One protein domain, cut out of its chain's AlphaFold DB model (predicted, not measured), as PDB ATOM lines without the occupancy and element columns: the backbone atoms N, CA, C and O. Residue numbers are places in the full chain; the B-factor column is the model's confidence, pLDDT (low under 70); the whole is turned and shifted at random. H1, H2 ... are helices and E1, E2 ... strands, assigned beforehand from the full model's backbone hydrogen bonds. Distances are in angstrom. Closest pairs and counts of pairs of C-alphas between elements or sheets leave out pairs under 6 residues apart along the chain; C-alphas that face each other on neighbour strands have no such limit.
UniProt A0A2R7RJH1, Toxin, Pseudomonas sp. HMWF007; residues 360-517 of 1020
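This is residues 360 to 517 of the 1020 residues of the protein "Toxin" of Pseudomonas sp. HMWF007 (UniProt A0A2R7RJH1). A long, twisted sheet of seven strands makes the body, and a small sheet of three strands, E1, E2 and E7, extends the domain at one end, where E7 runs on into E8 of the large sheet. At the opposite end of the longest axis the unnamed tail, residues 504 to 517, loops out and folds back to E9, while two short helices, H1 and H2, graze the large sheet. The 158 printed residues hold two named helices and ten named strands, in the order E1 E2 E3 E4 E5 E6 H1 H2 E7 E8 E9 E10, and the class is mostly strand. Both sheets are mixed, with the orders E3 E4 E5 E6 E8 E9 E10 and E1 E2 E7. The whole is compact, with a radius of gyration of the C-alphas of 17.3 A, yet elongated, spanning 61 by 34 by 31 A.

Find C-alpha 363 at (158.724, 223.694, 120.127); there E1, residues 363 to 368, begins and runs 16.3 A. After it come E2, residues 374 to 379, 13.6 A, and E3, residues 386 to 393, 21.6 A. Next are E4, residues 399 to 405, 19.7 A, and E5, residues 412 to 419, 23.2 A. Look for C-alpha 422 at (154.735, 215.550, 130.402), where E6, residues 422 to 432, starts its 30.7 A. The short helices follow, H1 at residues 436 to 440 and H2 at residues 450 to 453. Then come E7, residues 469 to 472, and E8, residues 474 to 486, the longest strand by residues, 30.4 A from end to end. E9, residues 489 to 496, runs 24.0 A, and E10, residues 501 to 503, ends at C-alpha 503, (149.578, 230.420, 149.075).

Begin with the large sheet at its edge strand E3. E3 E4 E5 E6 form a meander, each strand the antiparallel neighbour of the one before. Look at N 389 and O 402, 2.9 A, between E3 and E4; at N 403 and O 414, 2.9 A, between E4 and E5; and at N 413 and O 429, 2.9 A, between E5 and E6. E8 is the parallel neighbour of E6, their directions 8 degrees apart, with N 428 and O 480 at 2.8 A. E8 E9 E10 form a second meander, with N 481 and O 493 at 2.8 A and N 503 and O 494 at 2.8 A; E10 is the other edge strand. From edge to edge the strands' lines turn by 111 degrees. H1 only grazes this sheet with residues 436 to 440, and H2 with residues 452 to 453. The two helices are close but not clearly touching, the closest C-alphas being those of Leu 436 and Val 452, 7.3 A apart. Every O i to N i+4 pair in H1 is within hydrogen-bond range; H2 is too short for such a pair. In the small sheet, E1 and E2 are an antiparallel hairpin, with N 364 and O 378 at 2.8 A. E2 and E7 are parallel, with N 471 and O 377 at 2.8 A. E7 runs on into E8 at 37 degrees, and E8 bends by 95 degrees at residue 477. E1 and E6 are apart, but the closest C-alphas of E6 and E7, those of Leu 423 and Val 471, are 6.7 A apart.

Go to Ser 371 and Arg 510 for the two C-alphas farthest apart, 61.1 A. The printed part has no cut. The link from H2 to E7, residues 454 to 468, is long. Residues 515 to 516 pair antiparallel with residues 489 to 490 of E9. The mean pLDDT of the printed part is 86.9; residues 408 to 409, 459 to 467 and 509 to 511 are under 70.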
ATOM      1  N   ASP A 360     164.493 230.740 119.272       87.88
ATOM      2  CA  ASP A 360     163.347 231.651 119.136       87.88
ATOM      3  C   ASP A 360     162.040 230.935 118.742       87.88
ATOM      4  O   ASP A 360     161.073 231.564 118.308       87.88
ATOM      5  N   SER A 361     161.993 229.614 118.925       87.50
ATOM      6  CA  SER A 361     160.804 228.787 118.720       87.50
ATOM      7  C   SER A 361     160.096 228.462 120.037       87.50
ATOM      8  O   SER A 361     160.579 228.733 121.135       87.50
ATOM      9  N   TYR A 362     158.925 227.847 119.909       89.38
ATOM     10  CA  TYR A 362     158.090 227.363 121.007       89.38
ATOM     11  C   TYR A 362     158.082 225.840 121.139       89.38
ATOM     12  O   TYR A 362     157.447 225.306 122.048       89.38
ATOM     13  N   ASP A 363     158.747 225.145 120.217       89.19
ATOM     14  CA  ASP A 363     158.724 223.694 120.127       89.19
ATOM     15  C   ASP A 363     160.092 223.102 120.501       89.19
ATOM     16  O   ASP A 363     161.148 223.568 120.067       89.19
ATOM     17  N   ILE A 364     160.049 222.044 121.308       92.75
ATOM     18  CA  ILE A 364     161.180 221.190 121.668       92.75
ATOM     19  C   ILE A 364     160.857 219.779 121.178       92.75
ATOM     20  O   ILE A 364     159.793 219.231 121.470       92.75
ATOM     21  N   TRP A 365     161.772 219.163 120.444       91.56
ATOM     22  CA  TRP A 365     161.583 217.841 119.857       91.56
ATOM     23  C   TRP A 365     162.384 216.795 120.617       91.56
ATOM     24  O   TRP A 365     163.604 216.892 120.721       91.56
ATOM     25  N   GLN A 366     161.700 215.764 121.102       93.44
ATOM     26  CA  GLN A 366     162.324 214.569 121.650       93.44
ATOM     27  C   GLN A 366     162.463 213.522 120.555       93.44
ATOM     28  O   GLN A 366     161.475 213.048 119.984       93.44
ATOM     29  N   VAL A 367     163.705 213.140 120.297       92.44
ATOM     30  CA  VAL A 367     164.095 212.274 119.195       92.44
ATOM     31  C   VAL A 367     164.743 211.020 119.744       92.44
ATOM     32  O   VAL A 367     165.598 211.064 120.628       92.44
ATOM     33  N   ASP A 368     164.318 209.879 119.225       91.94
ATOM     34  CA  ASP A 368     164.901 208.588 119.553       91.94
ATOM     35  C   ASP A 368     166.332 208.495 119.006       91.94
ATOM     36  O   ASP A 368     166.558 208.645 117.805       91.94
ATOM     37  N   THR A 369     167.308 208.252 119.887       91.81
ATOM     38  CA  THR A 369     168.734 208.299 119.509       91.81
ATOM     39  C   THR A 369     169.170 207.172 118.570       91.81
ATOM     40  O   THR A 369     170.251 207.268 117.996       91.81
ATOM     41  N   LEU A 370     168.365 206.115 118.402       88.50
ATOM     42  CA  LEU A 370     168.669 204.995 117.505       88.50
ATOM     43  C   LEU A 370     168.069 205.199 116.111       88.50
ATOM     44  O   LEU A 370     168.722 204.932 115.108       88.50
ATOM     45  N   SER A 371     166.813 205.642 116.039       86.56
ATOM     46  CA  SER A 371     166.080 205.781 114.772       86.56
ATOM     47  C   SER A 371     166.155 207.179 114.150       86.56
ATOM     48  O   SER A 371     165.882 207.326 112.954       86.56
ATOM     49  N   GLY A 372     166.482 208.203 114.945       87.31
ATOM     50  CA  GLY A 372     166.429 209.610 114.540       87.31
ATOM     51  C   GLY A 372     165.003 210.142 114.349       87.31
ATOM     52  O   GLY A 372     164.820 211.225 113.796       87.31
ATOM     53  N   LEU A 373     163.976 209.388 114.763       88.44
ATOM     54  CA  LEU A 373     162.572 209.777 114.623       88.44
ATOM     55  C   LEU A 373     162.086 210.557 115.846       88.44
ATOM     56  O   LEU A 373     162.394 210.211 116.990       88.44
ATOM     57  N   ILE A 374     161.291 211.596 115.600       88.62
ATOM     58  CA  ILE A 374     160.630 212.365 116.659       88.62
ATOM     59  C   ILE A 374     159.550 211.486 117.307       88.62
ATOM     60  O   ILE A 374     158.685 210.965 116.607       88.62
ATOM     61  N   LYS A 375     159.577 211.351 118.639       88.81
ATOM     62  CA  LYS A 375     158.495 210.720 119.417       88.81
ATOM     63  C   LYS A 375     157.534 211.757 119.985       88.81
ATOM     64  O   LYS A 375     156.324 211.643 119.810       88.81
ATOM     65  N   HIS A 376     158.086 212.795 120.612       89.56
ATOM     66  CA  HIS A 376     157.303 213.861 121.227       89.56
ATOM     67  C   HIS A 376     157.735 215.233 120.721       89.56
ATOM     68  O   HIS A 376     158.921 215.503 120.531       89.56
ATOM     69  N   ARG A 377     156.752 216.113 120.544       90.44
ATOM     70  CA  ARG A 377     156.950 217.550 120.371       90.44
ATOM     71  C   ARG A 377     156.364 218.263 121.583       90.44
ATOM     72  O   ARG A 377     155.147 218.298 121.733       90.44
ATOM     73  N   PHE A 378     157.222 218.808 122.427       92.50
ATOM     74  CA  PHE A 378     156.852 219.579 123.606       92.50
ATOM     75  C   PHE A 378     156.681 221.044 123.219       92.50
ATOM     76  O   PHE A 378     157.613 221.645 122.691       92.50
ATOM     77  N   ARG A 379     155.500 221.609 123.474       91.50
ATOM     78  CA  ARG A 379     155.175 222.991 123.120       91.50
ATOM     79  C   ARG A 379     154.992 223.854 124.359       91.50
ATOM     80  O   ARG A 379     154.097 223.610 125.169       91.50
ATOM     81  N   VAL A 380     155.827 224.880 124.478       93.56
ATOM     82  CA  VAL A 380     155.771 225.853 125.578       93.56
ATOM     83  C   VAL A 380     154.700 226.922 125.333       93.56
ATOM     84  O   VAL A 380     154.024 226.937 124.304       93.56
ATOM     85  N   LEU A 381     154.530 227.836 126.289       91.00
ATOM     86  CA  LEU A 381     153.584 228.947 126.199       91.00
ATOM     87  C   LEU A 381     153.831 229.811 124.949       91.00
ATOM     88  O   LEU A 381     154.911 230.369 124.772       91.00
ATOM     89  N   LEU A 382     152.806 229.975 124.109       88.50
ATOM     90  CA  LEU A 382     152.855 230.827 122.916       88.50
ATOM     91  C   LEU A 382     152.625 232.301 123.287       88.50
ATOM     92  O   LEU A 382     151.494 232.798 123.213       88.50
ATOM     93  N   GLU A 383     153.685 232.996 123.704       81.44
ATOM     94  CA  GLU A 383     153.625 234.393 124.144       81.44
ATOM     95  C   GLU A 383     154.778 235.259 123.598       81.44
ATOM     96  O   GLU A 383     155.941 235.068 123.947       81.44
ATOM     97  N   GLY A 384     154.423 236.302 122.836       81.56
ATOM     98  CA  GLY A 384     155.323 237.406 122.472       81.56
ATOM     99  C   GLY A 384     156.552 237.004 121.650       81.56
ATOM    100  O   GLY A 384     156.496 236.078 120.857       81.56
ATOM    101  N   ASP A 385     157.656 237.734 121.816       85.88
ATOM    102  CA  ASP A 385     158.971 237.299 121.333       85.88
ATOM    103  C   ASP A 385     159.664 236.575 122.493       85.88
ATOM    104  O   ASP A 385     159.936 237.194 123.534       85.88
ATOM    105  N   SER A 386     159.923 235.275 122.338       89.56
ATOM    106  CA  SER A 386     160.443 234.422 123.410       89.56
ATOM    107  C   SER A 386     161.715 233.683 123.010       89.56
ATOM    108  O   SER A 386     161.907 233.388 121.835       89.56
ATOM    109  N   LEU A 387     162.576 233.403 123.990       93.25
ATOM    110  CA  LEU A 387     163.807 232.637 123.811       93.25
ATOM    111  C   LEU A 387     163.861 231.454 124.776       93.25
ATOM    112  O   LEU A 387     163.651 231.635 125.974       93.25
ATOM    113  N   LEU A 388     164.189 230.270 124.269       93.56
ATOM    114  CA  LEU A 388     164.431 229.059 125.050       93.56
ATOM    115  C   LEU A 388     165.914 228.934 125.406       93.56
ATOM    116  O   LEU A 388     166.782 228.978 124.531       93.56
ATOM    117  N   ASP A 389     166.217 228.758 126.691       92.31
ATOM    118  CA  ASP A 389     167.579 228.589 127.186       92.31
ATOM    119  C   ASP A 389     167.662 227.782 128.500       92.31
ATOM    120  O   ASP A 389     166.686 227.203 128.983       92.31
ATOM    121  N   LYS A 390     168.878 227.704 129.065       91.25
ATOM    122  CA  LYS A 390     169.183 227.125 130.391       91.25
ATOM    123  C   LYS A 390     168.705 225.679 130.594       91.25
ATOM    124  O   LYS A 390     168.309 225.312 131.698       91.25
ATOM    125  N   PHE A 391     168.799 224.849 129.562       94.31
ATOM    126  CA  PHE A 391     168.504 223.425 129.669       94.31
ATOM    127  C   PHE A 391     169.469 222.709 130.627       94.31
ATOM    128  O   PHE A 391     170.690 222.823 130.494       94.31
ATOM    129  N   GLN A 392     168.924 221.968 131.588       93.62
ATOM    130  CA  GLN A 392     169.654 221.191 132.588       93.62
ATOM    131  C   GLN A 392     168.911 219.888 132.882       93.62
ATOM    132  O   GLN A 392     167.703 219.805 132.691       93.62
ATOM    133  N   VAL A 393     169.627 218.873 133.362       92.00
ATOM    134  CA  VAL A 393     169.037 217.617 133.837       92.00
ATOM    135  C   VAL A 393     169.410 217.415 135.299       92.00
ATOM    136  O   VAL A 393     170.556 217.668 135.680       92.00
ATOM    137  N   ASP A 394     168.450 217.006 136.123       87.81
ATOM    138  CA  ASP A 394     168.711 216.659 137.520       87.81
ATOM    139  C   ASP A 394     169.087 215.177 137.706       87.81
ATOM    140  O   ASP A 394     169.143 214.394 136.756       87.81
ATOM    141  N   ALA A 395     169.383 214.786 138.949       78.81
ATOM    142  CA  ALA A 395     169.816 213.427 139.282       78.81
ATOM    143  C   ALA A 395     168.754 212.348 138.995       78.81
ATOM    144  O   ALA A 395     169.103 211.176 138.876       78.81
ATOM    145  N   HIS A 396     167.481 212.733 138.869       77.56
ATOM    146  CA  HIS A 396     166.365 211.834 138.579       77.56
ATOM    147  C   HIS A 396     166.024 211.793 137.081       77.56
ATOM    148  O   HIS A 396     165.079 211.117 136.677       77.56
ATOM    149  N   GLY A 397     166.793 212.492 136.239       83.75
ATOM    150  CA  GLY A 397     166.564 212.548 134.799       83.75
ATOM    151  C   GLY A 397     165.452 213.514 134.382       83.75
ATOM    152  O   GLY A 397     165.005 213.443 133.237       83.75
ATOM    153  N   VAL A 398     165.000 214.411 135.269       91.88
ATOM    154  CA  VAL A 398     164.045 215.471 134.918       91.88
ATOM    155  C   VAL A 398     164.792 216.600 134.223       91.88
ATOM    156  O   VAL A 398     165.838 217.059 134.686       91.88
ATOM    157  N   ILE A 399     164.243 217.061 133.105       94.94
ATOM    158  CA  ILE A 399     164.841 218.128 132.305       94.94
ATOM    159  C   ILE A 399     164.210 219.451 132.708       94.94
ATOM    160  O   ILE A 399     163.002 219.594 132.590       94.94
ATOM    161  N   HIS A 400     165.019 220.425 133.108       95.31
ATOM    162  CA  HIS A 400     164.604 221.783 133.461       95.31
ATOM    163  C   HIS A 400     165.087 222.761 132.394       95.31
ATOM    164  O   HIS A 400     166.225 222.657 131.943       95.31
ATOM    165  N   PHE A 401     164.258 223.720 131.992       96.00
ATOM    166  CA  PHE A 401     164.658 224.768 131.047       96.00
ATOM    167  C   PHE A 401     163.825 226.037 131.237       96.00
ATOM    168  O   PHE A 401     162.808 226.034 131.938       96.00
ATOM    169  N   VAL A 402     164.266 227.143 130.637       95.69
ATOM    170  CA  VAL A 402     163.634 228.454 130.803       95.69
ATOM    171  C   VAL A 402     163.213 229.025 129.455       95.69
ATOM    172  O   VAL A 402     163.961 228.994 128.484       95.69
ATOM    173  N   GLN A 403     162.006 229.582 129.413       95.31
ATOM    174  CA  GLN A 403     161.547 230.452 128.337       95.31
ATOM    175  C   GLN A 403     161.586 231.901 128.824       95.31
ATOM    176  O   GLN A 403     160.904 232.262 129.783       95.31
ATOM    177  N   THR A 404     162.353 232.750 128.153       94.12
ATOM    178  CA  THR A 404     162.430 234.184 128.442       94.12
ATOM    179  C   THR A 404     161.590 234.956 127.435       94.12
ATOM    180  O   THR A 404     161.939 235.026 126.262       94.12
ATOM    181  N   VAL A 405     160.497 235.567 127.888       91.00
ATOM    182  CA  VAL A 405     159.611 236.398 127.063       91.00
ATOM    183  C   VAL A 405     159.991 237.869 127.209       91.00
ATOM    184  O   VAL A 405     160.036 238.422 128.316       91.00
ATOM    185  N   SER A 406     160.228 238.526 126.076       85.81
ATOM    186  CA  SER A 406     160.479 239.965 126.020       85.81
ATOM    187  C   SER A 406     159.198 240.734 126.345       85.81
ATOM    188  O   SER A 406     158.144 240.488 125.763       85.81
ATOM    189  N   ALA A 407     159.267 241.691 127.273       73.50
ATOM    190  CA  ALA A 407     158.130 242.543 127.625       73.50
ATOM    191  C   ALA A 407     158.542 244.017 127.751       73.50
ATOM    192  O   ALA A 407     159.715 244.332 127.952       73.50
ATOM    193  N   ALA A 408     157.564 244.927 127.660       65.50
ATOM    194  CA  ALA A 408     157.786 246.376 127.564       65.50
ATOM    195  C   ALA A 408     158.543 246.999 128.755       65.50
ATOM    196  O   ALA A 408     159.177 248.041 128.599       65.50
ATOM    197  N   HIS A 409     158.472 246.386 129.940       64.81
ATOM    198  CA  HIS A 409     159.108 246.903 131.156       64.81
ATOM    199  C   HIS A 409     160.324 246.083 131.587       64.81
ATOM    200  O   HIS A 409     161.387 246.645 131.841       64.81
ATOM    201  N   ALA A 410     160.176 244.764 131.685       76.50
ATOM    202  CA  ALA A 410     161.245 243.853 132.069       76.50
ATOM    203  C   ALA A 410     160.938 242.443 131.544       76.50
ATOM    204  O   ALA A 410     159.759 242.094 131.463       76.50
ATOM    205  N   PRO A 411     161.960 241.634 131.215       84.19
ATOM    206  CA  PRO A 411     161.751 240.267 130.754       84.19
ATOM    207  C   PRO A 411     161.032 239.426 131.815       84.19
ATOM    208  O   PRO A 411     161.148 239.676 133.023       84.19
ATOM    209  N   ARG A 412     160.283 238.436 131.335       90.94
ATOM    210  CA  ARG A 412     159.608 237.422 132.150       90.94
ATOM    211  C   ARG A 412     160.218 236.067 131.843       90.94
ATOM    212  O   ARG A 412     160.400 235.741 130.677       90.94
ATOM    213  N   GLU A 413     160.534 235.304 132.876       94.25
ATOM    214  CA  GLU A 413     161.115 233.968 132.751       94.25
ATOM    215  C   GLU A 413     160.086 232.923 133.198       94.25
ATOM    216  O   GLU A 413     159.559 233.011 134.307       94.25
ATOM    217  N   PHE A 414     159.812 231.936 132.354       95.31
ATOM    218  CA  PHE A 414     158.959 230.787 132.653       95.31
ATOM    219  C   PHE A 414     159.843 229.549 132.794       95.31
ATOM    220  O   PHE A 414     160.544 229.185 131.852       95.31
ATOM    221  N   GLY A 415     159.841 228.928 133.972       96.06
ATOM    222  CA  GLY A 415     160.600 227.711 134.249       96.06
ATOM    223  C   GLY A 415     159.748 226.470 134.011       96.06
ATOM    224  O   GLY A 415     158.723 226.290 134.677       96.06
ATOM    225  N   TYR A 416     160.190 225.616 133.095       96.81
ATOM    226  CA  TYR A 416     159.514 224.378 132.720       96.81
ATOM    227  C   TYR A 416     160.320 223.152 133.119       96.81
ATOM    228  O   TYR A 416     161.546 223.208 133.234       96.81
ATOM    229  N   LEU A 417     159.611 222.035 133.254       95.50
ATOM    230  CA  LEU A 417     160.194 220.719 133.431       95.50
ATOM    231  C   LEU A 417     159.563 219.682 132.491       95.50
ATOM    232  O   LEU A 417     158.361 219.730 132.224       95.50
ATOM    233  N   ILE A 418     160.378 218.754 131.990       95.12
ATOM    234  CA  ILE A 418     159.943 217.582 131.221       95.12
ATOM    235  C   ILE A 418     160.279 216.323 132.018       95.12
ATOM    236  O   ILE A 418     161.444 216.075 132.335       95.12
ATOM    237  N   HIS A 419     159.253 215.527 132.312       90.44
ATOM    238  CA  HIS A 419     159.363 214.245 133.004       90.44
ATOM    239  C   HIS A 419     158.226 213.318 132.567       90.44
ATOM    240  O   HIS A 419     157.107 213.786 132.370       90.44
ATOM    241  N   ASP A 420     158.514 212.029 132.366       85.62
ATOM    242  CA  ASP A 420     157.530 210.996 132.001       85.62
ATOM    243  C   ASP A 420     156.567 211.384 130.861       85.62
ATOM    244  O   ASP A 420     155.367 211.111 130.886       85.62
ATOM    245  N   GLY A 421     157.097 212.056 129.833       86.06
ATOM    246  CA  GLY A 421     156.322 212.487 128.664       86.06
ATOM    247  C   GLY A 421     155.386 213.676 128.913       86.06
ATOM    248  O   GLY A 421     154.594 214.014 128.037       86.06
ATOM    249  N   GLN A 422     155.477 214.334 130.071       92.69
ATOM    250  CA  GLN A 422     154.735 215.550 130.402       92.69
ATOM    251  C   GLN A 422     155.624 216.793 130.287       92.69
ATOM    252  O   GLN A 422     156.830 216.721 130.509       92.69
ATOM    253  N   LEU A 423     155.011 217.943 129.987       95.69
ATOM    254  CA  LEU A 423     155.639 219.264 130.044       95.69
ATOM    255  C   LEU A 423     154.928 220.111 131.104       95.69
ATOM    256  O   LEU A 423     153.799 220.551 130.883       95.69
ATOM    257  N   LEU A 424     155.575 220.337 132.249       96.56
ATOM    258  CA  LEU A 424     154.991 221.081 133.365       96.56
ATOM    259  C   LEU A 424     155.627 222.471 133.507       96.56
ATOM    260  O   LEU A 424     156.846 222.609 133.501       96.56
ATOM    261  N   LEU A 425     154.810 223.508 133.686       96.69
ATOM    262  CA  LEU A 425     155.254 224.840 134.096       96.69
ATOM    263  C   LEU A 425     155.394 224.864 135.621       96.69
ATOM    264  O   LEU A 425     154.391 224.767 136.327       96.69
ATOM    265  N   GLY A 426     156.618 225.004 136.127       95.00
ATOM    266  CA  GLY A 426     156.907 225.032 137.564       95.00
ATOM    267  C   GLY A 426     157.026 226.441 138.139       95.00
ATOM    268  O   GLY A 426     156.718 226.661 139.314       95.00
ATOM    269  N   SER A 427     157.457 227.423 137.340       96.12
ATOM    270  CA  SER A 427     157.651 228.780 137.853       96.12
ATOM    271  C   SER A 427     157.498 229.903 136.834       96.12
ATOM    272  O   SER A 427     157.649 229.711 135.631       96.12
ATOM    273  N   VAL A 428     157.218 231.102 137.348       95.38
ATOM    274  CA  VAL A 428     157.129 232.356 136.601       95.38
ATOM    275  C   VAL A 428     157.850 233.451 137.383       95.38
ATOM    276  O   VAL A 428     157.460 233.797 138.500       95.38
ATOM    277  N   THR A 429     158.892 234.029 136.797       94.25
ATOM    278  CA  THR A 429     159.688 235.093 137.412       94.25
ATOM    279  C   THR A 429     159.592 236.372 136.597       94.25
ATOM    280  O   THR A 429     160.052 236.469 135.463       94.25
ATOM    281  N   TYR A 430     159.021 237.396 137.213       91.44
ATOM    282  CA  TYR A 430     158.929 238.742 136.678       91.44
ATOM    283  C   TYR A 430     160.139 239.578 137.101       91.44
ATOM    284  O   TYR A 430     160.637 239.477 138.229       91.44
ATOM    285  N   GLY A 431     160.570 240.486 136.224       87.81
ATOM    286  CA  GLY A 431     161.334 241.669 136.624       87.81
ATOM    287  C   GLY A 431     160.494 242.631 137.481       87.81
ATOM    288  O   GLY A 431     159.780 242.208 138.392       87.81
ATOM    289  N   GLN A 432     160.567 243.941 137.219       87.31
ATOM    290  CA  GLN A 432     159.686 244.892 137.908       87.31
ATOM    291  C   GLN A 432     158.236 244.757 137.432       87.31
ATOM    292  O   GLN A 432     157.959 244.966 136.253       87.31
ATOM    293  N   HIS A 433     157.312 244.467 138.354       86.81
ATOM    294  CA  HIS A 433     155.888 244.332 138.045       86.81
ATOM    295  C   HIS A 433     154.981 244.691 139.243       86.81
ATOM    296  O   HIS A 433     154.529 243.831 139.998       86.81
ATOM    297  N   ARG A 434     154.674 245.983 139.420       83.38
ATOM    298  CA  ARG A 434     153.935 246.491 140.599       83.38
ATOM    299  C   ARG A 434     152.453 246.110 140.645       83.38
ATOM    300  O   ARG A 434     151.900 245.972 141.730       83.38
ATOM    301  N   GLU A 435     151.813 245.919 139.497       84.31
ATOM    302  CA  GLU A 435     150.361 245.685 139.426       84.31
ATOM    303  C   GLU A 435     149.961 244.252 139.806       84.31
ATOM    304  O   GLU A 435     148.877 244.040 140.344       84.31
ATOM    305  N   LEU A 436     150.867 243.281 139.627       86.94
ATOM    306  CA  LEU A 436     150.626 241.856 139.917       86.94
ATOM    307  C   LEU A 436     150.258 241.644 141.386       86.94
ATOM    308  O   LEU A 436     149.424 240.808 141.714       86.94
ATOM    309  N   GLN A 437     150.833 242.470 142.260       85.81
ATOM    310  CA  GLN A 437     150.516 242.498 143.677       85.81
ATOM    311  C   GLN A 437     149.024 242.738 143.943       85.81
ATOM    312  O   GLN A 437     148.452 242.081 144.805       85.81
ATOM    313  N   ALA A 438     148.387 243.678 143.244       86.12
ATOM    314  CA  ALA A 438     146.969 243.952 143.464       86.12
ATOM    315  C   ALA A 438     146.107 242.754 143.040       86.12
ATOM    316  O   ALA A 438     145.135 242.440 143.716       86.12
ATOM    317  N   THR A 439     146.511 242.049 141.980       86.56
ATOM    318  CA  THR A 439     145.832 240.855 141.464       86.56
ATOM    319  C   THR A 439     145.910 239.678 142.434       86.56
ATOM    320  O   THR A 439     144.881 239.123 142.810       86.56
ATOM    321  N   VAL A 440     147.116 239.301 142.871       88.94
ATOM    322  CA  VAL A 440     147.321 238.069 143.657       88.94
ATOM    323  C   VAL A 440     146.942 238.208 145.133       88.94
ATOM    324  O   VAL A 440     146.812 237.203 145.810       88.94
ATOM    325  N   PHE A 441     146.758 239.427 145.651       86.81
ATOM    326  CA  PHE A 441     146.294 239.652 147.029       86.81
ATOM    327  C   PHE A 441     144.801 240.023 147.121       86.81
ATOM    328  O   PHE A 441     144.308 240.280 148.218       86.81
ATOM    329  N   ALA A 442     144.073 240.082 145.998       86.56
ATOM    330  CA  ALA A 442     142.651 240.443 145.987       86.56
ATOM    331  C   ALA A 442     141.716 239.305 146.435       86.56
ATOM    332  O   ALA A 442     140.587 239.573 146.845       86.56
ATOM    333  N   SER A 443     142.155 238.050 146.329       85.62
ATOM    334  CA  SER A 443     141.368 236.855 146.650       85.62
ATOM    335  C   SER A 443     142.274 235.723 147.136       85.62
ATOM    336  O   SER A 443     143.477 235.764 146.904       85.62
ATOM    337  N   ASP A 444     141.694 234.702 147.770       86.81
ATOM    338  CA  ASP A 444     142.404 233.472 148.151       86.81
ATOM    339  C   ASP A 444     142.646 232.536 146.953       86.81
ATOM    340  O   ASP A 444     143.464 231.625 147.034       86.81
ATOM    341  N   THR A 445     141.931 232.724 145.840       90.38
ATOM    342  CA  THR A 445     142.060 231.890 144.635       90.38
ATOM    343  C   THR A 445     142.294 232.741 143.399       90.38
ATOM    344  O   THR A 445     141.680 233.799 143.239       90.38
ATOM    345  N   LEU A 446     143.114 232.242 142.476       92.56
ATOM    346  CA  LEU A 446     143.338 232.885 141.191       92.56
ATOM    347  C   LEU A 446     142.075 232.813 140.323       92.56
ATOM    348  O   LEU A 446     141.504 231.741 140.117       92.56
ATOM    349  N   VAL A 447     141.670 233.960 139.772       89.12
ATOM    350  CA  VAL A 447     140.505 234.049 138.874       89.12
ATOM    351  C   VAL A 447     140.754 233.268 137.587       89.12
ATOM    352  O   VAL A 447     139.915 232.458 137.191       89.12
ATOM    353  N   ASP A 448     141.903 233.502 136.949       88.75
ATOM    354  CA  ASP A 448     142.311 232.811 135.729       88.75
ATOM    355  C   ASP A 448     143.828 232.916 135.489       88.75
ATOM    356  O   ASP A 448     144.461 233.891 135.903       88.75
ATOM    357  N   TRP A 449     144.412 231.937 134.796       91.38
ATOM    358  CA  TRP A 449     145.852 231.880 134.510       91.38
ATOM    359  C   TRP A 449     146.402 233.088 133.734       91.38
ATOM    360  O   TRP A 449     147.473 233.569 134.112       91.38
ATOM    361  N   PRO A 450     145.699 233.671 132.740       89.81
ATOM    362  CA  PRO A 450     146.182 234.856 132.027       89.81
ATOM    363  C   PRO A 450     146.468 236.064 132.928       89.81
ATOM    364  O   PRO A 450     147.298 236.901 132.591       89.81
ATOM    365  N   SER A 451     145.845 236.146 134.111       87.75
ATOM    366  CA  SER A 451     146.118 237.225 135.072       87.75
ATOM    367  C   SER A 451     147.532 237.179 135.674       87.75
ATOM    368  O   SER A 451     148.005 238.183 136.207       87.75
ATOM    369  N   VAL A 452     148.207 236.029 135.567       89.75
ATOM    370  CA  VAL A 452     149.562 235.772 136.076       89.75
ATOM    371  C   VAL A 452     150.527 235.360 134.971       89.75
ATOM    372  O   VAL A 452     151.719 235.609 135.108       89.75
ATOM    373  N   LEU A 453     150.062 234.735 133.892       89.31
ATOM    374  CA  LEU A 453     150.914 234.337 132.767       89.31
ATOM    375  C   LEU A 453     150.997 235.425 131.691       89.31
ATOM    376  O   LEU A 453     151.980 235.483 130.969       89.31
ATOM    377  N   GLY A 454     150.024 236.333 131.624       84.00
ATOM    378  CA  GLY A 454     149.862 237.265 130.511       84.00
ATOM    379  C   GLY A 454     148.949 236.704 129.419       84.00
ATOM    380  O   GLY A 454     148.320 235.657 129.578       84.00
ATOM    381  N   ASN A 455     148.834 237.433 128.310       83.50
ATOM    382  CA  ASN A 455     147.987 237.029 127.192       83.50
ATOM    383  C   ASN A 455     148.763 236.073 126.283       83.50
ATOM    384  O   ASN A 455     149.607 236.514 125.507       83.50
ATOM    385  N   TYR A 456     148.436 234.785 126.345       84.50
ATOM    386  CA  TYR A 456     149.028 233.749 125.503       84.50
ATOM    387  C   TYR A 456     148.009 233.170 124.521       84.50
ATOM    388  O   TYR A 456     146.795 233.205 124.740       84.50
ATOM    389  N   LEU A 457     148.512 232.629 123.413       81.50
ATOM    390  CA  LEU A 457     147.687 231.946 122.425       81.50
ATOM    391  C   LEU A 457     147.495 230.482 122.826       81.50
ATOM    392  O   LEU A 457     148.442 229.789 123.188       81.50
ATOM    393  N   ILE A 458     146.260 229.994 122.715       71.19
ATOM    394  CA  ILE A 458     145.963 228.565 122.837       71.19
ATOM    395  C   ILE A 458     146.096 227.957 121.441       71.19
ATOM    396  O   ILE A 458     145.324 228.292 120.534       71.19
ATOM    397  N   ALA A 459     147.088 227.087 121.252       63.91
ATOM    398  CA  ALA A 459     147.272 226.374 119.997       63.91
ATOM    399  C   ALA A 459     146.071 225.453 119.717       63.91
ATOM    400  O   ALA A 459     145.507 224.839 120.622       63.91
ATOM    401  N   ARG A 460     145.677 225.320 118.445       56.84
ATOM    402  CA  ARG A 460     144.732 224.266 118.049       56.84
ATOM    403  C   ARG A 460     145.453 222.921 118.105       56.84
ATOM    404  O   ARG A 460     146.553 222.803 117.563       56.84
ATOM    405  N   SER A 461     144.815 221.914 118.701       55.94
ATOM    406  CA  SER A 461     145.307 220.535 118.696       55.94
ATOM    407  C   SER A 461     145.590 220.107 117.257       55.94
ATOM    408  O   SER A 461     144.697 220.121 116.405       55.94
ATOM    409  N   HIS A 462     146.849 219.794 116.964       53.97
ATOM    410  CA  HIS A 462     147.221 219.255 115.663       53.97
ATOM    411  C   HIS A 462     146.854 217.767 115.654       53.97
ATOM    412  O   HIS A 462     147.125 217.090 116.646       53.97
ATOM    413  N   PRO A 463     146.233 217.239 114.584       52.16
ATOM    414  CA  PRO A 463     146.063 215.797 114.460       52.16
ATOM    415  C   PRO A 463     147.444 215.136 114.501       52.16
ATOM    416  O   PRO A 463     148.375 215.658 113.882       52.16
ATOM    417  N   GLU A 464     147.561 214.014 115.215       56.66
ATOM    418  CA  GLU A 464     148.747 213.155 115.186       56.66
ATOM    419  C   GLU A 464     149.022 212.776 113.727       56.66
ATOM    420  O   GLU A 464     148.342 211.941 113.131       56.66
ATOM    421  N   LYS A 465     149.973 213.470 113.109       52.41
ATOM    422  CA  LYS A 465     150.530 213.102 111.815       52.41
ATOM    423  C   LYS A 465     151.843 212.387 112.082       52.41
ATOM    424  O   LYS A 465     152.596 212.778 112.971       52.41
ATOM    425  N   ASP A 466     152.082 211.326 111.325       56.97
ATOM    426  CA  ASP A 466     153.376 210.639 111.258       56.97
ATOM    427  C   ASP A 466     153.872 210.023 112.584       56.97
ATOM    428  O   ASP A 466     155.066 209.802 112.757       56.97
ATOM    429  N   GLY A 467     152.962 209.715 113.521       67.38
ATOM    430  CA  GLY A 467     153.294 209.059 114.795       67.38
ATOM    431  C   GLY A 467     153.960 209.964 115.840       67.38
ATOM    432  O   GLY A 467     154.482 209.452 116.826       67.38
ATOM    433  N   VAL A 468     153.945 211.287 115.638       79.75
ATOM    434  CA  VAL A 468     154.497 212.277 116.577       79.75
ATOM    435  C   VAL A 468     153.408 212.788 117.521       79.75
ATOM    436  O   VAL A 468     152.445 213.425 117.082       79.75
ATOM    437  N   THR A 469     153.586 212.597 118.828       85.31
ATOM    438  CA  THR A 469     152.662 213.122 119.845       85.31
ATOM    439  C   THR A 469     153.057 214.549 120.229       85.31
ATOM    440  O   THR A 469     154.179 214.799 120.670       85.31
ATOM    441  N   THR A 470     152.142 215.512 120.080       87.00
ATOM    442  CA  THR A 470     152.360 216.882 120.583       87.00
ATOM    443  C   THR A 470     151.885 216.983 122.027       87.00
ATOM    444  O   THR A 470     150.722 216.709 122.309       87.00
ATOM    445  N   VAL A 471     152.781 217.391 122.921       90.38
ATOM    446  CA  VAL A 471     152.527 217.592 124.346       90.38
ATOM    447  C   VAL A 471     152.543 219.092 124.606       90.38
ATOM    448  O   VAL A 471     153.590 219.736 124.556       90.38
ATOM    449  N   GLU A 472     151.365 219.654 124.839       90.62
ATOM    450  CA  GLU A 472     151.226 221.049 125.253       90.62
ATOM    451  C   GLU A 472     151.619 221.186 126.730       90.62
ATOM    452  O   GLU A 472     151.451 220.254 127.523       90.62
ATOM    453  N   TRP A 473     152.143 222.349 127.103       92.62
ATOM    454  CA  TRP A 473     152.459 222.640 128.496       92.62
ATOM    455  C   TRP A 473     151.199 222.611 129.379       92.62
ATOM    456  O   TRP A 473     150.098 222.977 128.963       92.62
ATOM    457  N   GLN A 474     151.381 222.230 130.639       92.94
ATOM    458  CA  GLN A 474     150.361 222.310 131.684       92.94
ATOM    459  C   GLN A 474     150.987 222.841 132.979       92.94
ATOM    460  O   GLN A 474     152.190 222.691 133.178       92.94
ATOM    461  N   PRO A 475     150.238 223.495 133.877       93.88
ATOM    462  CA  PRO A 475     150.811 223.939 135.142       93.88
ATOM    463  C   PRO A 475     151.159 222.730 136.027       93.88
ATOM    464  O   PRO A 475     150.392 221.770 136.106       93.88
ATOM    465  N   ALA A 476     152.312 222.772 136.702       94.38
ATOM    466  CA  ALA A 476     152.683 221.771 137.705       94.38
ATOM    467  C   ALA A 476     151.687 221.773 138.881       94.38
ATOM    468  O   ALA A 476     150.882 222.696 139.007       94.38
ATOM    469  N   ALA A 477     151.744 220.781 139.780       92.75
ATOM    470  CA  ALA A 477     150.866 220.726 140.962       92.75
ATOM    471  C   ALA A 477     150.859 222.055 141.747       92.75
ATOM    472  O   ALA A 477     149.800 222.541 142.157       92.75
ATOM    473  N   TYR A 478     152.036 222.683 141.840       94.25
ATOM    474  CA  TYR A 478     152.228 224.030 142.359       94.25
ATOM    475  C   TYR A 478     153.088 224.855 141.399       94.25
ATOM    476  O   TYR A 478     154.150 224.404 140.977       94.25
ATOM    477  N   VAL A 479     152.655 226.081 141.102       95.88
ATOM    478  CA  VAL A 479     153.409 227.039 140.280       95.88
ATOM    479  C   VAL A 479     153.900 228.190 141.152       95.88
ATOM    480  O   VAL A 479     153.096 228.888 141.773       95.88
ATOM    481  N   SER A 480     155.215 228.404 141.207       96.38
ATOM    482  CA  SER A 480     155.823 229.531 141.927       96.38
ATOM    483  C   SER A 480     155.832 230.792 141.075       96.38
ATOM    484  O   SER A 480     156.366 230.792 139.973       96.38
ATOM    485  N   VAL A 481     155.308 231.897 141.593       95.38
ATOM    486  CA  VAL A 481     155.251 233.180 140.884       95.38
ATOM    487  C   VAL A 481     155.985 234.229 141.702       95.38
ATOM    488  O   VAL A 481     155.528 234.590 142.785       95.38
ATOM    489  N   CYS A 482     157.110 234.732 141.195       94.94
ATOM    490  CA  CYS A 482     157.960 235.713 141.869       94.94
ATOM    491  C   CYS A 482     158.063 237.009 141.056       94.94
ATOM    492  O   CYS A 482     158.214 236.968 139.839       94.94
ATOM    493  N   TRP A 483     158.026 238.174 141.706       93.12
ATOM    494  CA  TRP A 483     158.153 239.468 141.025       93.12
ATOM    495  C   TRP A 483     158.895 240.500 141.870       93.12
ATOM    496  O   TRP A 483     158.822 240.489 143.100       93.12
ATOM    497  N   ALA A 484     159.598 241.426 141.215       91.69
ATOM    498  CA  ALA A 484     160.168 242.590 141.884       91.69
ATOM    499  C   ALA A 484     159.140 243.725 141.944       91.69
ATOM    500  O   ALA A 484     158.514 244.071 140.940       91.69
ATOM    501  N   PHE A 485     158.986 244.342 143.114       88.62
ATOM    502  CA  PHE A 485     158.121 245.519 143.287       88.62
ATOM    503  C   PHE A 485     158.917 246.791 143.614       88.62
ATOM    504  O   PHE A 485     158.474 247.888 143.264       88.62
ATOM    505  N   ASP A 486     160.114 246.634 144.191       87.19
ATOM    506  CA  ASP A 486     161.082 247.694 144.488       87.19
ATOM    507  C   ASP A 486     162.527 247.209 144.239       87.19
ATOM    508  O   ASP A 486     162.780 246.001 144.222       87.19
ATOM    509  N   PRO A 487     163.507 248.114 144.041       84.56
ATOM    510  CA  PRO A 487     164.904 247.727 143.842       84.56
ATOM    511  C   PRO A 487     165.434 246.847 144.986       84.56
ATOM    512  O   PRO A 487     165.438 247.254 146.147       84.56
ATOM    513  N   GLY A 488     165.885 245.635 144.651       86.06
ATOM    514  CA  GLY A 488     166.422 244.670 145.616       86.06
ATOM    515  C   GLY A 488     165.375 243.936 146.466       86.06
ATOM    516  O   GLY A 488     165.765 243.152 147.333       86.06
ATOM    517  N   LYS A 489     164.073 244.172 146.233       89.44
ATOM    518  CA  LYS A 489     162.967 243.537 146.961       89.44
ATOM    519  C   LYS A 489     161.980 242.839 146.034       89.44
ATOM    520  O   LYS A 489     161.535 243.397 145.029       89.44
ATOM    521  N   ARG A 490     161.592 241.627 146.427       92.25
ATOM    522  CA  ARG A 490     160.661 240.775 145.682       92.25
ATOM    523  C   ARG A 490     159.550 240.239 146.564       92.25
ATOM    524  O   ARG A 490     159.738 240.080 147.764       92.25
ATOM    525  N   ASP A 491     158.414 239.941 145.955       92.31
ATOM    526  CA  ASP A 491     157.352 239.135 146.553       92.31
ATOM    527  C   ASP A 491     157.190 237.835 145.752       92.31
ATOM    528  O   ASP A 491     157.720 237.692 144.643       92.31
ATOM    529  N   MET A 492     156.499 236.864 146.349       93.50
ATOM    530  CA  MET A 492     156.222 235.572 145.731       93.50
ATOM    531  C   MET A 492     154.874 235.019 146.199       93.50
ATOM    532  O   MET A 492     154.407 235.343 147.293       93.50
ATOM    533  N   VAL A 493     154.258 234.180 145.373       94.69
ATOM    534  CA  VAL A 493     153.075 233.376 145.694       94.69
ATOM    535  C   VAL A 493     153.217 231.998 145.046       94.69
ATOM    536  O   VAL A 493     153.803 231.887 143.971       94.69
ATOM    537  N   TRP A 494     152.693 230.955 145.684       95.88
ATOM    538  CA  TRP A 494     152.505 229.652 145.046       95.88
ATOM    539  C   TRP A 494     151.041 229.464 144.677       95.88
ATOM    540  O   TRP A 494     150.157 229.816 145.458       95.88
ATOM    541  N   ILE A 495     150.794 228.903 143.499       95.81
ATOM    542  CA  ILE A 495     149.449 228.644 142.986       95.81
ATOM    543  C   ILE A 495     149.261 227.135 142.879       95.81
ATOM    544  O   ILE A 495     149.974 226.494 142.111       95.81
ATOM    545  N   ARG A 496     148.317 226.565 143.636       94.75
ATOM    546  CA  ARG A 496     147.949 225.148 143.502       94.75
ATOM    547  C   ARG A 496     147.054 224.969 142.283       94.75
ATOM    548  O   ARG A 496     145.989 225.574 142.208       94.75
ATOM    549  N   SER A 497     147.444 224.121 141.341       92.81
ATOM    550  CA  SER A 497     146.753 224.029 140.046       92.81
ATOM    551  C   SER A 497     145.368 223.390 140.118       92.81
ATOM    552  O   SER A 497     144.492 223.761 139.340       92.81
ATOM    553  N   ALA A 498     145.143 222.482 141.075       91.25
ATOM    554  CA  ALA A 498     143.879 221.756 141.217       91.25
ATOM    555  C   ALA A 498     142.675 222.671 141.517       91.25
ATOM    556  O   ALA A 498     141.587 222.459 140.988       91.25
ATOM    557  N   ASP A 499     142.864 223.694 142.356       90.31
ATOM    558  CA  ASP A 499     141.802 224.598 142.819       90.31
ATOM    559  C   ASP A 499     142.155 226.088 142.690       90.31
ATOM    560  O   ASP A 499     141.371 226.950 143.093       90.31
ATOM    561  N   ARG A 500     143.311 226.400 142.092       92.75
ATOM    562  CA  ARG A 500     143.855 227.754 141.917       92.75
ATOM    563  C   ARG A 500     144.099 228.490 143.239       92.75
ATOM    564  O   ARG A 500     144.085 229.721 143.258       92.75
ATOM    565  N   LEU A 501     144.324 227.766 144.336       92.75
ATOM    566  CA  LEU A 501     144.601 228.353 145.648       92.75
ATOM    567  C   LEU A 501     145.912 229.148 145.641       92.75
ATOM    568  O   LEU A 501     146.946 228.636 145.214       92.75
ATOM    569  N   LEU A 502     145.865 230.376 146.161       93.31
ATOM    570  CA  LEU A 502     147.016 231.255 146.343       93.31
ATOM    571  C   LEU A 502     147.590 231.075 147.752       93.31
ATOM    572  O   LEU A 502     146.916 231.296 148.757       93.31
ATOM    573  N   ILE A 503     148.857 230.673 147.826       93.25
ATOM    574  CA  ILE A 503     149.578 230.420 149.075       93.25
ATOM    575  C   ILE A 503     150.709 231.440 149.178       93.25
ATOM    576  O   ILE A 503     151.617 231.473 148.346       93.25
ATOM    577  N   HIS A 504     150.664 232.290 150.203       91.25
ATOM    578  CA  HIS A 504     151.625 233.379 150.368       91.25
ATOM    579  C   HIS A 504     152.657 233.073 151.464       91.25
ATOM    580  O   HIS A 504     152.264 232.768 152.601       91.25
ATOM    581  N   PRO A 505     153.967 233.246 151.194       89.62
ATOM    582  CA  PRO A 505     154.978 233.206 152.238       89.62
ATOM    583  C   PRO A 505     154.733 234.347 153.225       89.62
ATOM    584  O   PRO A 505     154.383 235.465 152.841       89.62
ATOM    585  N   GLN A 506     154.898 234.066 154.515       81.69
ATOM    586  CA  GLN A 506     154.659 235.045 155.572       81.69
ATOM    587  C   GLN A 506     155.996 235.514 156.133       81.69
ATOM    588  O   GLN A 506     156.796 234.669 156.528       81.69
ATOM    589  N   PRO A 507     156.258 236.830 156.186       75.44
ATOM    590  CA  PRO A 507     157.453 237.340 156.836       75.44
ATOM    591  C   PRO A 507     157.371 237.118 158.349       75.44
ATOM    592  O   PRO A 507     156.281 237.098 158.930       75.44
ATOM    593  N   LEU A 508     158.534 237.000 158.992       71.69
ATOM    594  CA  LEU A 508     158.637 236.968 160.450       71.69
ATOM    595  C   LEU A 508     157.940 238.191 161.077       71.69
ATOM    596  O   LEU A 508     157.962 239.285 160.495       71.69
ATOM    597  N   PRO A 509     157.358 238.057 162.284       66.44
ATOM    598  CA  PRO A 509     156.768 239.188 162.989       66.44
ATOM    599  C   PRO A 509     157.769 240.352 163.075       66.44
ATOM    600  O   PRO A 509     158.899 240.167 163.517       66.44
ATOM    601  N   ARG A 510     157.341 241.564 162.681       66.56
ATOM    602  CA  ARG A 510     158.134 242.820 162.654       66.56
ATOM    603  C   ARG A 510     159.103 243.012 161.473       66.56
ATOM    604  O   ARG A 510     159.805 244.022 161.460       66.56
ATOM    605  N   HIS A 511     159.116 242.138 160.465       67.31
ATOM    606  CA  HIS A 511     159.853 242.399 159.221       67.31
ATOM    607  C   HIS A 511     159.051 243.265 158.240       67.31
ATOM    608  O   HIS A 511     157.831 243.141 158.115       67.31
ATOM    609  N   ALA A 512     159.748 244.164 157.537       71.69
ATOM    610  CA  ALA A 512     159.161 244.925 156.439       71.69
ATOM    611  C   ALA A 512     158.786 243.981 155.286       71.69
ATOM    612  O   ALA A 512     159.482 242.999 155.042       71.69
ATOM    613  N   ARG A 513     157.711 244.300 154.558       80.31
ATOM    614  CA  ARG A 513     157.269 243.526 153.393       80.31
ATOM    615  C   ARG A 513     158.386 243.391 152.348       80.31
ATOM    616  O   ARG A 513     159.124 244.351 152.086       80.31
ATOM    617  N   GLY A 514     158.416 242.222 151.718       83.88
ATOM    618  CA  GLY A 514     159.329 241.868 150.647       83.88
ATOM    619  C   GLY A 514     160.526 241.069 151.131       83.88
ATOM    620  O   GLY A 514     161.050 241.270 152.225       83.88
ATOM    621  N   TRP A 515     160.972 240.187 150.256       88.50
ATOM    622  CA  TRP A 515     162.113 239.309 150.429       88.50
ATOM    623  C   TRP A 515     163.319 239.849 149.662       88.50
ATOM    624  O   TRP A 515     163.185 240.712 148.787       88.50
ATOM    625  N   LYS A 516     164.512 239.342 149.989       88.75
ATOM    626  CA  LYS A 516     165.754 239.682 149.277       88.75
ATOM    627  C   LYS A 516     165.649 239.279 147.802       88.75
ATOM    628  O   LYS A 516     165.019 238.280 147.482       88.75
ATOM    629  N   ASP A 517     166.316 240.009 146.907       88.88
ATOM    630  CA  ASP A 517     166.305 239.712 145.460       88.88
ATOM    631  C   ASP A 517     166.735 238.273 145.105       88.88
ATOM    632  O   ASP A 517     166.336 237.761 144.062       88.88
TER     633      ASP A 517